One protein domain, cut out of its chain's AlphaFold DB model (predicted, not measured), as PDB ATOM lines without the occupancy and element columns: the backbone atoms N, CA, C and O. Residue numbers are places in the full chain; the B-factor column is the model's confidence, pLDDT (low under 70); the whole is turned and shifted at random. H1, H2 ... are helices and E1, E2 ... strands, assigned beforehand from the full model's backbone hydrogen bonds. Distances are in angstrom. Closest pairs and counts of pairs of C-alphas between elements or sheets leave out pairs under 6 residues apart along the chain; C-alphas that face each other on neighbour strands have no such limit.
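This is residues 633 to 747 of the 845 residues of the protein "EstR protein" of Symbiodinium microadriaticum (UniProt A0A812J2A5). A small three-stranded sheet, E2 E1 E3, forms a wall at one side of the domain, with H1 slanting over one face and H2 beside H1, near the edge strand E3. H3 crosses H1 and H2 on their side away from the sheet, and H4 folds back from H3, with the last residues leading away from it. The printed part has 115 residues with three named strands and four named helices, in the order E1 E2 H1 E3 H2 H3 H4; the sheet is mixed, and so is the class, helices and strands. The whole is compact, with a radius of gyration of the C-alphas of 13.2 A, and spans 37 by 30 by 25 A.

In the sheet, E1 is residues 633 to 637, beginning at C-alpha 633 (247.768, 224.751, 210.198). E2 is residues 641 to 646, 17.2 A long, and E3 is residues 677 to 680. H1 is residues 657 to 669, 17.7 A long. H2, residues 693 to 707, is the longest helix, 21.3 A from C-alpha 693 (240.427, 215.025, 196.750) to C-alpha 707. H3 is residues 714 to 727, 19.8 A long. H4, residues 736 to 743, ends at C-alpha 743 (235.049, 226.914, 187.480).

E1 is the inner strand. E2 and E1 form an antiparallel hairpin, with N 635 and O 643 at 2.8 A. E1 and E3 are parallel, with N 636 and O 678 at 2.8 A. The sheet with H1 and H2 makes two layers, helices on one face of a sheet. H1 is on the sheet at a height of 9.3 A, over E1; the C-alphas of Ile 633 and Val 660 are the closest of E1 and H1, 6.4 A apart. On the local plane H1 and E1 stand at 33 degrees, only just slantwise. E3 and H2 are near each other, with 8 pairs of C-alphas within 10 A. H1 and H2 touch, closest at the C-alphas of Ala 662 and Cys 697, 5.5 A, at a steep tilt of 39 degrees, the same way. H3 touches H2, closest at the C-alphas of Cys 697 and Ala 721, 5.2 A, at a steep tilt of 58 degrees. H3 touches H1 with residues 720 to 725 alone, closest at the C-alphas of Gly 661 and Val 724, 5.5 A. H3 and H4 form a helical hairpin, closest at the C-alphas of Ala 718 and Gln 738, 4.7 A, at 37 degrees, only just steep. H2 touches H4 with residues 694 to 698 alone, closest at the C-alphas of Ala 694 and Gln 738, 4.9 A. H1 and H4 are apart. In H1, H2, H3 and H4 every O i to N i+4 pair is within hydrogen-bond range.

The two C-alphas farthest apart, of Ser 646 and Gly 747, are 39.4 A apart. The printed part has no cut. The link from E3 to H2, residues 681 to 692, is long. The mean pLDDT of the printed part is 84.8; residues 647 to 648, 673 and 684 to 691 are under 70.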
ATOM      1  N   ILE A 633     248.970 225.152 210.912       81.69
ATOM      2  CA  ILE A 633     247.768 224.751 210.198       81.69
ATOM      3  C   ILE A 633     247.117 223.632 211.006       81.69
ATOM      4  O   ILE A 633     247.583 222.491 211.018       81.69
ATOM      5  N   THR A 634     246.023 223.961 211.684       83.81
ATOM      6  CA  THR A 634     245.204 222.986 212.405       83.81
ATOM      7  C   THR A 634     244.026 222.584 211.533       83.81
ATOM      8  O   THR A 634     243.245 223.434 211.124       83.81
ATOM      9  N   VAL A 635     243.856 221.292 211.269       85.00
ATOM     10  CA  VAL A 635     242.729 220.744 210.510       85.00
ATOM     11  C   VAL A 635     241.963 219.769 211.393       85.00
ATOM     12  O   VAL A 635     242.507 218.759 211.820       85.00
ATOM     13  N   THR A 636     240.687 220.040 211.653       84.88
ATOM     14  CA  THR A 636     239.808 219.142 212.417       84.88
ATOM     15  C   THR A 636     238.751 218.534 211.510       84.88
ATOM     16  O   THR A 636     238.019 219.265 210.850       84.88
ATOM     17  N   SER A 637     238.640 217.204 211.491       82.75
ATOM     18  CA  SER A 637     237.579 216.492 210.768       82.75
ATOM     19  C   SER A 637     236.709 215.668 211.714       82.75
ATOM     20  O   SER A 637     237.228 214.951 212.570       82.75
ATOM     21  N   GLU A 638     235.389 215.704 211.512       75.19
ATOM     22  CA  GLU A 638     234.420 214.900 212.279       75.19
ATOM     23  C   GLU A 638     234.673 213.381 212.151       75.19
ATOM     24  O   GLU A 638     234.397 212.629 213.081       75.19
ATOM     25  N   GLY A 639     235.248 212.927 211.029       70.69
ATOM     26  CA  GLY A 639     235.512 211.506 210.764       70.69
ATOM     27  C   GLY A 639     236.936 211.022 211.066       70.69
ATOM     28  O   GLY A 639     237.132 209.821 211.245       70.69
ATOM     29  N   PHE A 640     237.924 211.925 211.118       72.31
ATOM     30  CA  PHE A 640     239.353 211.567 211.189       72.31
ATOM     31  C   PHE A 640     240.126 212.233 212.342       72.31
ATOM     32  O   PHE A 640     241.300 211.927 212.541       72.31
ATOM     33  N   GLY A 641     239.471 213.092 213.133       73.81
ATOM     34  CA  GLY A 641     240.075 213.785 214.273       73.81
ATOM     35  C   GLY A 641     240.864 215.048 213.893       73.81
ATOM     36  O   GLY A 641     240.862 215.457 212.728       73.81
ATOM     37  N   PRO A 642     241.484 215.719 214.881       80.50
ATOM     38  CA  PRO A 642     242.331 216.883 214.655       80.50
ATOM     39  C   PRO A 642     243.757 216.495 214.242       80.50
ATOM     40  O   PRO A 642     244.345 215.564 214.788       80.50
ATOM     41  N   VAL A 643     244.325 217.264 213.317       80.69
ATOM     42  CA  VAL A 643     245.731 217.235 212.897       80.69
ATOM     43  C   VAL A 643     246.283 218.652 212.998       80.69
ATOM     44  O   VAL A 643     245.608 219.604 212.612       80.69
ATOM     45  N   ASN A 644     247.499 218.807 213.516       80.31
ATOM     46  CA  ASN A 644     248.181 220.094 213.607       80.31
ATOM     47  C   ASN A 644     249.550 219.998 212.927       80.31
ATOM     48  O   ASN A 644     250.265 219.032 213.189       80.31
ATOM     49  N   ARG A 645     249.889 220.960 212.060       80.31
ATOM     50  CA  ARG A 645     251.162 220.998 211.322       80.31
ATOM     51  C   ARG A 645     251.738 222.401 211.249       80.31
ATOM     52  O   ARG A 645     251.011 223.338 210.934       80.31
ATOM     53  N   SER A 646     253.035 222.568 211.472       71.94
ATOM     54  CA  SER A 646     253.679 223.884 211.356       71.94
ATOM     55  C   SER A 646     253.669 224.415 209.914       71.94
ATOM     56  O   SER A 646     253.791 223.643 208.957       71.94
ATOM     57  N   LEU A 647     253.583 225.740 209.740       68.12
ATOM     58  CA  LEU A 647     253.731 226.399 208.437       68.12
ATOM     59  C   LEU A 647     255.138 226.116 207.866       68.12
ATOM     60  O   LEU A 647     256.131 226.671 208.324       68.12
ATOM     61  N   GLY A 648     255.232 225.199 206.899       67.19
ATOM     62  CA  GLY A 648     256.496 224.748 206.292       67.19
ATOM     63  C   GLY A 648     256.820 223.265 206.499       67.19
ATOM     64  O   GLY A 648     257.737 222.748 205.860       67.19
ATOM     65  N   GLN A 649     256.059 222.556 207.336       73.75
ATOM     66  CA  GLN A 649     256.163 221.104 207.467       73.75
ATOM     67  C   GLN A 649     255.637 220.422 206.194       73.75
ATOM     68  O   GLN A 649     254.519 220.690 205.760       73.75
ATOM     69  N   GLY A 650     256.449 219.553 205.584       81.06
ATOM     70  CA  GLY A 650     256.094 218.822 204.360       81.06
ATOM     71  C   GLY A 650     255.065 217.693 204.567       81.06
ATOM     72  O   GLY A 650     254.597 217.471 205.691       81.06
ATOM     73  N   PRO A 651     254.718 216.953 203.497       85.44
ATOM     74  CA  PRO A 651     253.724 215.880 203.548       85.44
ATOM     75  C   PRO A 651     254.134 214.727 204.474       85.44
ATOM     76  O   PRO A 651     255.316 214.400 204.578       85.44
ATOM     77  N   GLN A 652     253.149 214.107 205.132       85.31
ATOM     78  CA  GLN A 652     253.348 213.041 206.132       85.31
ATOM     79  C   GLN A 652     252.817 211.667 205.684       85.31
ATOM     80  O   GLN A 652     253.045 210.664 206.357       85.31
ATOM     81  N   GLY A 653     252.127 211.591 204.545       82.06
ATOM     82  CA  GLY A 653     251.490 210.374 204.043       82.06
ATOM     83  C   GLY A 653     250.162 210.043 204.731       82.06
ATOM     84  O   GLY A 653     249.762 208.878 204.750       82.06
ATOM     85  N   ASP A 654     249.488 211.038 205.312       82.94
ATOM     86  CA  ASP A 654     248.214 210.878 206.020       82.94
ATOM     87  C   ASP A 654     247.044 211.570 205.285       82.94
ATOM     88  O   ASP A 654     247.202 212.185 204.230       82.94
ATOM     89  N   TRP A 655     245.828 211.448 205.827       80.56
ATOM     90  CA  TRP A 655     244.621 212.015 205.210       80.56
ATOM     91  C   TRP A 655     244.641 213.551 205.122       80.56
ATOM     92  O   TRP A 655     243.976 214.122 204.254       80.56
ATOM     93  N   ALA A 656     245.368 214.220 206.018       87.50
ATOM     94  CA  ALA A 656     245.397 215.668 206.145       87.50
ATOM     95  C   ALA A 656     246.333 216.327 205.128       87.50
ATOM     96  O   ALA A 656     246.238 217.538 204.955       87.50
ATOM     97  N   ASP A 657     247.170 215.571 204.403       89.94
ATOM     98  CA  ASP A 657     248.073 216.111 203.372       89.94
ATOM     99  C   ASP A 657     247.347 216.966 202.324       89.94
ATOM    100  O   ASP A 657     247.863 218.004 201.915       89.94
ATOM    101  N   TYR A 658     246.124 216.590 201.939       90.12
ATOM    102  CA  TYR A 658     245.310 217.381 201.013       90.12
ATOM    103  C   TYR A 658     244.913 218.739 201.607       90.12
ATOM    104  O   TYR A 658     245.046 219.773 200.959       90.12
ATOM    105  N   ALA A 659     244.428 218.754 202.851       91.44
ATOM    106  CA  ALA A 659     243.948 219.975 203.491       91.44
ATOM    107  C   ALA A 659     245.103 220.874 203.955       91.44
ATOM    108  O   ALA A 659     245.099 222.076 203.693       91.44
ATOM    109  N   VAL A 660     246.118 220.297 204.600       91.94
ATOM    110  CA  VAL A 660     247.298 221.032 205.059       91.94
ATOM    111  C   VAL A 660     248.101 221.548 203.874       91.94
ATOM    112  O   VAL A 660     248.475 222.716 203.878       91.94
ATOM    113  N   GLY A 661     248.315 220.733 202.837       91.75
ATOM    114  CA  GLY A 661     249.030 221.165 201.638       91.75
ATOM    115  C   GLY A 661     248.318 222.304 200.915       91.75
ATOM    116  O   GLY A 661     248.953 223.291 200.547       91.75
ATOM    117  N   ALA A 662     246.991 222.222 200.778       94.25
ATOM    118  CA  ALA A 662     246.184 223.297 200.202       94.25
ATOM    119  C   ALA A 662     246.311 224.606 200.992       94.25
ATOM    120  O   ALA A 662     246.563 225.657 200.398       94.25
ATOM    121  N   ALA A 663     246.203 224.554 202.321       93.25
ATOM    122  CA  ALA A 663     246.371 225.730 203.168       93.25
ATOM    123  C   ALA A 663     247.806 226.285 203.115       93.25
ATOM    124  O   ALA A 663     247.987 227.481 202.901       93.25
ATOM    125  N   ALA A 664     248.823 225.427 203.230       91.12
ATOM    126  CA  ALA A 664     250.231 225.819 203.244       91.12
ATOM    127  C   ALA A 664     250.656 226.501 201.941       91.12
ATOM    128  O   ALA A 664     251.273 227.564 201.973       91.12
ATOM    129  N   LEU A 665     250.305 225.919 200.788       93.19
ATOM    130  CA  LEU A 665     250.655 226.498 199.493       93.19
ATOM    131  C   LEU A 665     249.906 227.812 199.226       93.19
ATOM    132  O   LEU A 665     250.490 228.727 198.649       93.19
ATOM    133  N   THR A 666     248.652 227.929 199.677       94.62
ATOM    134  CA  THR A 666     247.872 229.172 199.544       94.62
ATOM    135  C   THR A 666     248.461 230.288 200.405       94.62
ATOM    136  O   THR A 666     248.707 231.381 199.904       94.62
ATOM    137  N   LEU A 667     248.747 230.013 201.682       90.44
ATOM    138  CA  LEU A 667     249.356 230.981 202.602       90.44
ATOM    139  C   LEU A 667     250.738 231.439 202.117       90.44
ATOM    140  O   LEU A 667     251.048 232.627 202.200       90.44
ATOM    141  N   ALA A 668     251.531 230.524 201.550       89.31
ATOM    142  CA  ALA A 668     252.828 230.848 200.964       89.31
ATOM    143  C   ALA A 668     252.710 231.814 199.771       89.31
ATOM    144  O   ALA A 668     253.486 232.762 199.671       89.31
ATOM    145  N   GLU A 669     251.736 231.615 198.878       93.81
ATOM    146  CA  GLU A 669     251.510 232.516 197.735       93.81
ATOM    147  C   GLU A 669     250.870 233.859 198.140       93.81
ATOM    148  O   GLU A 669     251.032 234.853 197.432       93.81
ATOM    149  N   LEU A 670     250.209 233.922 199.303       89.44
ATOM    150  CA  LEU A 670     249.706 235.155 199.924       89.44
ATOM    151  C   LEU A 670     250.744 235.897 200.790       89.44
ATOM    152  O   LEU A 670     250.400 236.920 201.391       89.44
ATOM    153  N   ASP A 671     251.982 235.395 200.879       84.19
ATOM    154  CA  ASP A 671     253.052 235.927 201.743       84.19
ATOM    155  C   ASP A 671     252.620 236.050 203.220       84.19
ATOM    156  O   ASP A 671     252.888 237.039 203.904       84.19
ATOM    157  N   GLN A 672     251.867 235.057 203.713       77.81
ATOM    158  CA  GLN A 672     251.370 235.026 205.088       77.81
ATOM    159  C   GLN A 672     252.278 234.186 205.979       77.81
ATOM    160  O   GLN A 672     252.519 233.010 205.716       77.81
ATOM    161  N   ALA A 673     252.737 234.797 207.071       62.81
ATOM    162  CA  ALA A 673     253.541 234.126 208.087       62.81
ATOM    163  C   ALA A 673     252.694 233.366 209.120       62.81
ATOM    164  O   ALA A 673     253.252 232.562 209.856       62.81
ATOM    165  N   SER A 674     251.373 233.601 209.164       71.75
ATOM    166  CA  SER A 674     250.474 232.991 210.147       71.75
ATOM    167  C   SER A 674     249.700 231.787 209.627       71.75
ATOM    168  O   SER A 674     249.245 231.768 208.486       71.75
ATOM    169  N   GLY A 675     249.551 230.782 210.493       78.81
ATOM    170  CA  GLY A 675     248.805 229.557 210.223       78.81
ATOM    171  C   GLY A 675     247.291 229.768 210.255       78.81
ATOM    172  O   GLY A 675     246.795 230.861 210.533       78.81
ATOM    173  N   VAL A 676     246.537 228.705 209.972       85.06
ATOM    174  CA  VAL A 676     245.066 228.735 209.935       85.06
ATOM    175  C   VAL A 676     244.465 227.535 210.654       85.06
ATOM    176  O   VAL A 676     244.971 226.419 210.564       85.06
ATOM    177  N   ALA A 677     243.341 227.750 211.333       86.88
ATOM    178  CA  ALA A 677     242.535 226.677 211.903       86.88
ATOM    179  C   ALA A 677     241.318 226.408 211.008       86.88
ATOM    180  O   ALA A 677     240.508 227.299 210.756       86.88
ATOM    181  N   LEU A 678     241.192 225.171 210.536       86.31
ATOM    182  CA  LEU A 678     240.180 224.712 209.594       86.31
ATOM    183  C   LEU A 678     239.377 223.563 210.208       86.31
ATOM    184  O   LEU A 678     239.941 222.604 210.737       86.31
ATOM    185  N   THR A 679     238.056 223.625 210.073       88.50
ATOM    186  CA  THR A 679     237.153 222.523 210.428       88.50
ATOM    187  C   THR A 679     236.486 222.009 209.161       88.50
ATOM    188  O   THR A 679     235.846 222.776 208.445       88.50
ATOM    189  N   ILE A 680     236.627 220.712 208.893       86.44
ATOM    190  CA  ILE A 680     236.081 220.045 207.712       86.44
ATOM    191  C   ILE A 680     234.933 219.134 208.136       86.44
ATOM    192  O   ILE A 680     235.119 218.180 208.898       86.44
ATOM    193  N   THR A 681     233.760 219.390 207.570       84.56
ATOM    194  CA  THR A 681     232.584 218.521 207.649       84.56
ATOM    195  C   THR A 681     232.189 218.069 206.244       84.56
ATOM    196  O   THR A 681     232.467 218.750 205.258       84.56
ATOM    197  N   SER A 682     231.591 216.883 206.137       76.75
ATOM    198  CA  SER A 682     231.185 216.292 204.858       76.75
ATOM    199  C   SER A 682     229.894 215.507 205.046       76.75
ATOM    200  O   SER A 682     229.779 214.709 205.972       76.75
ATOM    201  N   ASP A 683     228.941 215.708 204.143       75.25
ATOM    202  CA  ASP A 683     227.734 214.891 203.993       75.25
ATOM    203  C   ASP A 683     227.970 213.656 203.101       75.25
ATOM    204  O   ASP A 683     227.124 212.759 203.026       75.25
ATOM    205  N   ILE A 684     229.141 213.566 202.460       69.69
ATOM    206  CA  ILE A 684     229.595 212.403 201.696       69.69
ATOM    207  C   ILE A 684     230.302 211.413 202.641       69.69
ATOM    208  O   ILE A 684     231.271 211.802 203.304       69.69
ATOM    209  N   PRO A 685     229.889 210.130 202.685       60.91
ATOM    210  CA  PRO A 685     230.548 209.109 203.496       60.91
ATOM    211  C   PRO A 685     232.006 208.875 203.074       60.91
ATOM    212  O   PRO A 685     232.305 208.717 201.887       60.91
ATOM    213  N   GLY A 686     232.910 208.773 204.053       62.38
ATOM    214  CA  GLY A 686     234.314 208.428 203.816       62.38
ATOM    215  C   GLY A 686     234.468 207.083 203.094       62.38
ATOM    216  O   GLY A 686     233.765 206.120 203.396       62.38
ATOM    217  N   GLY A 687     235.371 207.020 202.111       56.97
ATOM    218  CA  GLY A 687     235.605 205.820 201.294       56.97
ATOM    219  C   GLY A 687     234.551 205.559 200.210       56.97
ATOM    220  O   GLY A 687     234.711 204.637 199.418       56.97
ATOM    221  N   GLY A 688     233.508 206.388 200.110       55.91
ATOM    222  CA  GLY A 688     232.372 206.173 199.215       55.91
ATOM    223  C   GLY A 688     232.627 206.379 197.720       55.91
ATOM    224  O   GLY A 688     231.662 206.618 197.014       55.91
ATOM    225  N   GLY A 689     233.864 206.361 197.212       52.97
ATOM    226  CA  GLY A 689     234.182 206.442 195.771       52.97
ATOM    227  C   GLY A 689     233.700 207.693 195.007       52.97
ATOM    228  O   GLY A 689     233.969 207.801 193.812       52.97
ATOM    229  N   VAL A 690     232.990 208.618 195.669       50.94
ATOM    230  CA  VAL A 690     232.427 209.862 195.107       50.94
ATOM    231  C   VAL A 690     233.147 211.110 195.645       50.94
ATOM    232  O   VAL A 690     233.027 212.182 195.060       50.94
ATOM    233  N   SER A 691     233.920 211.003 196.733       57.53
ATOM    234  CA  SER A 691     234.673 212.141 197.280       57.53
ATOM    235  C   SER A 691     235.931 212.398 196.447       57.53
ATOM    236  O   SER A 691     236.866 211.594 196.475       57.53
ATOM    237  N   SER A 692     235.969 213.511 195.714       70.25
ATOM    238  CA  SER A 692     237.177 213.937 195.006       70.25
ATOM    239  C   SER A 692     238.097 214.698 195.964       70.25
ATOM    240  O   SER A 692     237.673 215.667 196.595       70.25
ATOM    241  N   SER A 693     239.359 214.281 196.065       83.19
ATOM    242  CA  SER A 693     240.427 215.025 196.750       83.19
ATOM    243  C   SER A 693     240.562 216.453 196.212       83.19
ATOM    244  O   SER A 693     240.816 217.379 196.984       83.19
ATOM    245  N   ALA A 694     240.266 216.658 194.924       88.00
ATOM    246  CA  ALA A 694     240.194 217.971 194.303       88.00
ATOM    247  C   ALA A 694     239.132 218.876 194.952       88.00
ATOM    248  O   ALA A 694     239.374 220.067 195.123       88.00
ATOM    249  N   ALA A 695     237.983 218.323 195.369       88.38
ATOM    250  CA  ALA A 695     236.919 219.095 196.020       88.38
ATOM    251  C   ALA A 695     237.377 219.654 197.357       88.38
ATOM    252  O   ALA A 695     237.184 220.835 197.640       88.38
ATOM    253  N   LEU A 696     238.044 218.808 198.140       88.81
ATOM    254  CA  LEU A 696     238.619 219.204 199.412       88.81
ATOM    255  C   LEU A 696     239.709 220.269 199.222       88.81
ATOM    256  O   LEU A 696     239.661 221.300 199.888       88.81
ATOM    257  N   CYS A 697     240.648 220.059 198.293       93.25
ATOM    258  CA  CYS A 697     241.727 221.016 198.038       93.25
ATOM    259  C   CYS A 697     241.181 222.385 197.607       93.25
ATOM    260  O   CYS A 697     241.553 223.401 198.188       93.25
ATOM    261  N   VAL A 698     240.260 222.423 196.635       94.25
ATOM    262  CA  VAL A 698     239.654 223.676 196.147       94.25
ATOM    263  C   VAL A 698     238.847 224.375 197.245       94.25
ATOM    264  O   VAL A 698     238.938 225.595 197.376       94.25
ATOM    265  N   ALA A 699     238.091 223.628 198.055       92.56
ATOM    266  CA  ALA A 699     237.332 224.194 199.169       92.56
ATOM    267  C   ALA A 699     238.249 224.826 200.227       92.56
ATOM    268  O   ALA A 699     237.965 225.925 200.696       92.56
ATOM    269  N   VAL A 700     239.365 224.172 200.565       94.25
ATOM    270  CA  VAL A 700     240.349 224.712 201.512       94.25
ATOM    271  C   VAL A 700     241.031 225.960 200.955       94.25
ATOM    272  O   VAL A 700     241.113 226.955 201.670       94.25
ATOM    273  N   ILE A 701     241.465 225.946 199.689       96.44
ATOM    274  CA  ILE A 701     242.066 227.124 199.040       96.44
ATOM    275  C   ILE A 701     241.097 228.308 199.118       96.44
ATOM    276  O   ILE A 701     241.472 229.372 199.605       96.44
ATOM    277  N   ARG A 702     239.832 228.118 198.721       95.56
ATOM    278  CA  ARG A 702     238.806 229.170 198.798       95.56
ATOM    279  C   ARG A 702     238.565 229.659 200.222       95.56
ATOM    280  O   ARG A 702     238.518 230.861 200.431       95.56
ATOM    281  N   ALA A 703     238.481 228.757 201.197       94.94
ATOM    282  CA  ALA A 703     238.296 229.141 202.595       94.94
ATOM    283  C   ALA A 703     239.448 230.019 203.115       94.94
ATOM    284  O   ALA A 703     239.207 230.983 203.840       94.94
ATOM    285  N   VAL A 704     240.693 229.715 202.729       94.12
ATOM    286  CA  VAL A 704     241.862 230.540 203.071       94.12
ATOM    287  C   VAL A 704     241.813 231.888 202.343       94.12
ATOM    288  O   VAL A 704     242.018 232.921 202.974       94.12
ATOM    289  N   LEU A 705     241.495 231.914 201.047       94.94
ATOM    290  CA  LEU A 705     241.347 233.165 200.290       94.94
ATOM    291  C   LEU A 705     240.256 234.072 200.893       94.94
ATOM    292  O   LEU A 705     240.503 235.261 201.115       94.94
ATOM    293  N   ASP A 706     239.107 233.501 201.265       94.06
ATOM    294  CA  ASP A 706     238.007 234.199 201.937       94.06
ATOM    295  C   ASP A 706     238.447 234.789 203.288       94.06
ATOM    296  O   ASP A 706     238.165 235.952 203.581       94.06
ATOM    297  N   LEU A 707     239.199 234.024 204.093       90.69
ATOM    298  CA  LEU A 707     239.805 234.483 205.353       90.69
ATOM    299  C   LEU A 707     240.676 235.734 205.158       90.69
ATOM    300  O   LEU A 707     240.681 236.633 206.003       90.69
ATOM    301  N   HIS A 708     241.376 235.813 204.027       89.50
ATOM    302  CA  HIS A 708     242.231 236.939 203.656       89.50
ATOM    303  C   HIS A 708     241.525 237.999 202.793       89.50
ATOM    304  O   HIS A 708     242.171 238.950 202.352       89.50
ATOM    305  N   ASN A 709     240.202 237.902 202.607       92.06
ATOM    306  CA  ASN A 709     239.392 238.808 201.784       92.06
ATOM    307  C   ASN A 709     239.960 238.999 200.365       92.06
ATOM    308  O   ASN A 709     240.034 240.120 199.851       92.06
ATOM    309  N   THR A 710     240.396 237.907 199.746       93.56
ATOM    310  CA  THR A 710     240.956 237.888 198.392       93.56
ATOM    311  C   THR A 710     240.323 236.770 197.570       93.56
ATOM    312  O   THR A 710     239.636 235.913 198.111       93.56
ATOM    313  N   ASP A 711     240.527 236.794 196.257       93.44
ATOM    314  CA  ASP A 711     240.039 235.759 195.348       93.44
ATOM    315  C   ASP A 711     241.016 235.592 194.183       93.44
ATOM    316  O   ASP A 711     241.683 236.546 193.762       93.44
ATOM    317  N   TRP A 712     241.105 234.374 193.660       96.38
ATOM    318  CA  TRP A 712     241.989 234.020 192.555       96.38
ATOM    319  C   TRP A 712     241.196 233.449 191.378       96.38
ATOM    320  O   TRP A 712     240.167 232.803 191.570       96.38
ATOM    321  N   PRO A 713     241.687 233.620 190.136       95.25
ATOM    322  CA  PRO A 713     241.090 232.980 188.972       95.25
ATOM    323  C   PRO A 713     240.947 231.461 189.151       95.25
ATOM    324  O   PRO A 713     241.821 230.803 189.721       95.25
ATOM    325  N   ALA A 714     239.861 230.889 188.627       92.38
ATOM    326  CA  ALA A 714     239.548 229.469 188.793       92.38
ATOM    327  C   ALA A 714     240.656 228.535 188.276       92.38
ATOM    328  O   ALA A 714     240.932 227.505 188.889       92.38
ATOM    329  N   ASP A 715     241.333 228.904 187.186       93.00
ATOM    330  CA  ASP A 715     242.464 228.147 186.649       93.00
ATOM    331  C   ASP A 715     243.680 228.185 187.583       93.00
ATOM    332  O   ASP A 715     244.405 227.193 187.688       93.00
ATOM    333  N   HIS A 716     243.877 229.288 188.307       95.25
ATOM    334  CA  HIS A 716     244.929 229.395 189.309       95.25
ATOM    335  C   HIS A 716     244.642 228.483 190.508       95.25
ATOM    336  O   HIS A 716     245.485 227.658 190.866       95.25
ATOM    337  N   ILE A 717     243.423 228.549 191.055       96.38
ATOM    338  CA  ILE A 717     242.972 227.683 192.157       96.38
ATOM    339  C   ILE A 717     243.085 226.203 191.764       96.38
ATOM    340  O   ILE A 717     243.592 225.388 192.537       96.38
ATOM    341  N   ALA A 718     242.670 225.847 190.545       94.25
ATOM    342  CA  ALA A 718     242.738 224.478 190.049       94.25
ATOM    343  C   ALA A 718     244.182 223.964 189.924       94.25
ATOM    344  O   ALA A 718     244.469 222.837 190.330       94.25
ATOM    345  N   ARG A 719     245.107 224.781 189.396       95.00
ATOM    346  CA  ARG A 719     246.536 224.425 189.308       95.00
ATOM    347  C   ARG A 719     247.155 224.243 190.687       95.00
ATOM    348  O   ARG A 719     247.949 223.325 190.871       95.00
ATOM    349  N   LEU A 720     246.786 225.090 191.647       95.75
ATOM    350  CA  LEU A 720     247.278 224.974 193.014       95.75
ATOM    351  C   LEU A 720     246.767 223.690 193.679       95.75
ATOM    352  O   LEU A 720     247.563 222.944 194.238       95.75
ATOM    353  N   ALA A 721     245.476 223.372 193.533       94.88
ATOM    354  CA  ALA A 721     244.899 222.114 194.012       94.88
ATOM    355  C   ALA A 721     245.569 220.882 193.373       94.88
ATOM    356  O   ALA A 721     245.887 219.924 194.072       94.88
ATOM    357  N   GLN A 722     245.855 220.923 192.067       93.62
ATOM    358  CA  GLN A 722     246.589 219.851 191.390       93.62
ATOM    359  C   GLN A 722     248.008 219.699 191.956       93.62
ATOM    360  O   GLN A 722     248.468 218.580 192.173       93.62
ATOM    361  N   ARG A 723     248.693 220.820 192.226       94.31
ATOM    362  CA  ARG A 723     250.027 220.820 192.841       94.31
ATOM    363  C   ARG A 723     250.005 220.154 194.217       94.31
ATOM    364  O   ARG A 723     250.903 219.378 194.514       94.31
ATOM    365  N   VAL A 724     248.964 220.377 195.023       93.44
ATOM    366  CA  VAL A 724     248.777 219.665 196.301       93.44
ATOM    367  C   VAL A 724     248.699 218.155 196.075       93.44
ATOM    368  O   VAL A 724     249.418 217.391 196.711       93.44
ATOM    369  N   GLU A 725     247.866 217.694 195.147       90.00
ATOM    370  CA  GLU A 725     247.712 216.255 194.911       90.00
ATOM    371  C   GLU A 725     248.990 215.604 194.370       90.00
ATOM    372  O   GLU A 725     249.285 214.459 194.710       90.00
ATOM    373  N   HIS A 726     249.776 216.337 193.577       89.50
ATOM    374  CA  HIS A 726     251.059 215.872 193.048       89.50
ATOM    375  C   HIS A 726     252.137 215.830 194.128       89.50
ATOM    376  O   HIS A 726     252.730 214.774 194.352       89.50
ATOM    377  N   ASP A 727     252.367 216.965 194.785       90.62
ATOM    378  CA  ASP A 727     253.535 217.195 195.634       90.62
ATOM    379  C   ASP A 727     253.318 216.706 197.069       90.62
ATOM    380  O   ASP A 727     254.275 216.303 197.728       90.62
ATOM    381  N   TRP A 728     252.072 216.723 197.557       88.88
ATOM    382  CA  TRP A 728     251.744 216.326 198.928       88.88
ATOM    383  C   TRP A 728     251.147 214.926 199.008       88.88
ATOM    384  O   TRP A 728     251.570 214.134 199.842       88.88
ATOM    385  N   ALA A 729     250.198 214.594 198.131       83.19
ATOM    386  CA  ALA A 729     249.534 213.289 198.162       83.19
ATOM    387  C   ALA A 729     250.194 212.222 197.267       83.19
ATOM    388  O   ALA A 729     249.828 211.046 197.332       83.19
ATOM    389  N   GLY A 730     251.145 212.609 196.408       82.38
ATOM    390  CA  GLY A 730     251.836 211.698 195.488       82.38
ATOM    391  C   GLY A 730     250.970 211.164 194.334       82.38
ATOM    392  O   GLY A 730     251.364 210.218 193.646       82.38
ATOM    393  N   LEU A 731     249.791 211.748 194.099       81.06
ATOM    394  CA  LEU A 731     248.845 211.346 193.061       81.06
ATOM    395  C   LEU A 731     249.052 212.185 191.794       81.06
ATOM    396  O   LEU A 731     248.617 213.329 191.727       81.06
ATOM    397  N   GLN A 732     249.638 211.601 190.746       80.81
ATOM    398  CA  GLN A 732     249.931 212.290 189.477       80.81
ATOM    399  C   GLN A 732     248.681 212.442 188.585       80.81
ATOM    400  O   GLN A 732     248.620 211.914 187.474       80.81
ATOM    401  N   CYS A 733     247.649 213.122 189.091       81.56
ATOM    402  CA  CYS A 733     246.355 213.309 188.431       81.56
ATOM    403  C   CYS A 733     246.349 214.417 187.359       81.56
ATOM    404  O   CYS A 733     247.156 215.348 187.366       81.56
ATOM    405  N   GLY A 734     245.409 214.332 186.412       84.19
ATOM    406  CA  GLY A 734     245.110 215.437 185.490       84.19
ATOM    407  C   GLY A 734     244.338 216.584 186.161       84.19
ATOM    408  O   GLY A 734     243.801 216.400 187.243       84.19
ATOM    409  N   ILE A 735     244.240 217.729 185.475       88.81
ATOM    410  CA  ILE A 735     243.661 219.003 185.971       88.81
ATOM    411  C   ILE A 735     242.118 219.073 185.943       88.81
ATOM    412  O   ILE A 735     241.513 220.074 186.323       88.81
ATOM    413  N   MET A 736     241.457 218.050 185.395       88.50
ATOM    414  CA  MET A 736     240.041 218.129 185.028       88.50
ATOM    415  C   MET A 736     239.126 218.277 186.248       88.50
ATOM    416  O   MET A 736     238.258 219.145 186.242       88.50
ATOM    417  N   ASP A 737     239.334 217.468 187.287       89.06
ATOM    418  CA  ASP A 737     238.476 217.465 188.476       89.06
ATOM    419  C   ASP A 737     238.599 218.795 189.230       89.06
ATOM    420  O   ASP A 737     237.593 219.421 189.560       89.06
ATOM    421  N   GLN A 738     239.828 219.281 189.419       92.50
ATOM    422  CA  GLN A 738     240.123 220.547 190.092       92.50
ATOM    423  C   GLN A 738     239.510 221.715 189.319       92.50
ATOM    424  O   GLN A 738     238.912 222.602 189.920       92.50
ATOM    425  N   MET A 739     239.603 221.695 187.986       92.94
ATOM    426  CA  MET A 739     239.068 222.764 187.146       92.94
ATOM    427  C   MET A 739     237.540 222.777 187.107       92.94
ATOM    428  O   MET A 739     236.940 223.846 187.183       92.94
ATOM    429  N   VAL A 740     236.895 221.609 187.033       90.00
ATOM    430  CA  VAL A 740     235.429 221.520 187.119       90.00
ATOM    431  C   VAL A 740     234.948 222.085 188.452       90.00
ATOM    432  O   VAL A 740     234.023 222.886 188.474       90.00
ATOM    433  N   ILE A 741     235.605 221.741 189.556       90.81
ATOM    434  CA  ILE A 741     235.204 222.209 190.888       90.81
ATOM    435  C   ILE A 741     235.484 223.709 191.068       90.81
ATOM    436  O   ILE A 741     234.704 224.418 191.709       90.81
ATOM    437  N   ALA A 742     236.582 224.212 190.501       92.19
ATOM    438  CA  ALA A 742     236.945 225.620 190.593       92.19
ATOM    439  C   ALA A 742     236.109 226.526 189.669       92.19
ATOM    440  O   ALA A 742     235.879 227.678 190.025       92.19
ATOM    441  N   ALA A 743     235.652 226.052 188.504       91.88
ATOM    442  CA  ALA A 743     235.049 226.914 187.480       91.88
ATOM    443  C   ALA A 743     233.579 226.625 187.143       91.88
ATOM    444  O   ALA A 743     232.936 227.484 186.544       91.88
ATOM    445  N   ALA A 744     233.045 225.439 187.450       88.06
ATOM    446  CA  ALA A 744     231.678 225.099 187.063       88.06
ATOM    447  C   ALA A 744     230.635 225.764 187.971       88.06
ATOM    448  O   ALA A 744     230.813 225.864 189.186       88.06
ATOM    449  N   GLU A 745     229.508 226.144 187.371       85.56
ATOM    450  CA  GLU A 745     228.335 226.646 188.081       85.56
ATOM    451  C   GLU A 745     227.237 225.569 188.175       85.56
ATOM    452  O   GLU A 745     227.136 224.689 187.308       85.56
ATOM    453  N   PRO A 746     226.389 225.603 189.221       83.81
ATOM    454  CA  PRO A 746     225.260 224.689 189.339       83.81
ATOM    455  C   PRO A 746     224.348 224.726 188.106       83.81
ATOM    456  O   PRO A 746     223.864 225.781 187.707       83.81
ATOM    457  N   GLY A 747     224.061 223.553 187.539       83.12
ATOM    458  CA  GLY A 747     223.214 223.433 186.348       83.12
ATOM    459  C   GLY A 747     223.962 223.570 185.020       83.12
ATOM    460  O   GLY A 747     223.321 223.552 183.973       83.12
TER     461      GLY A 747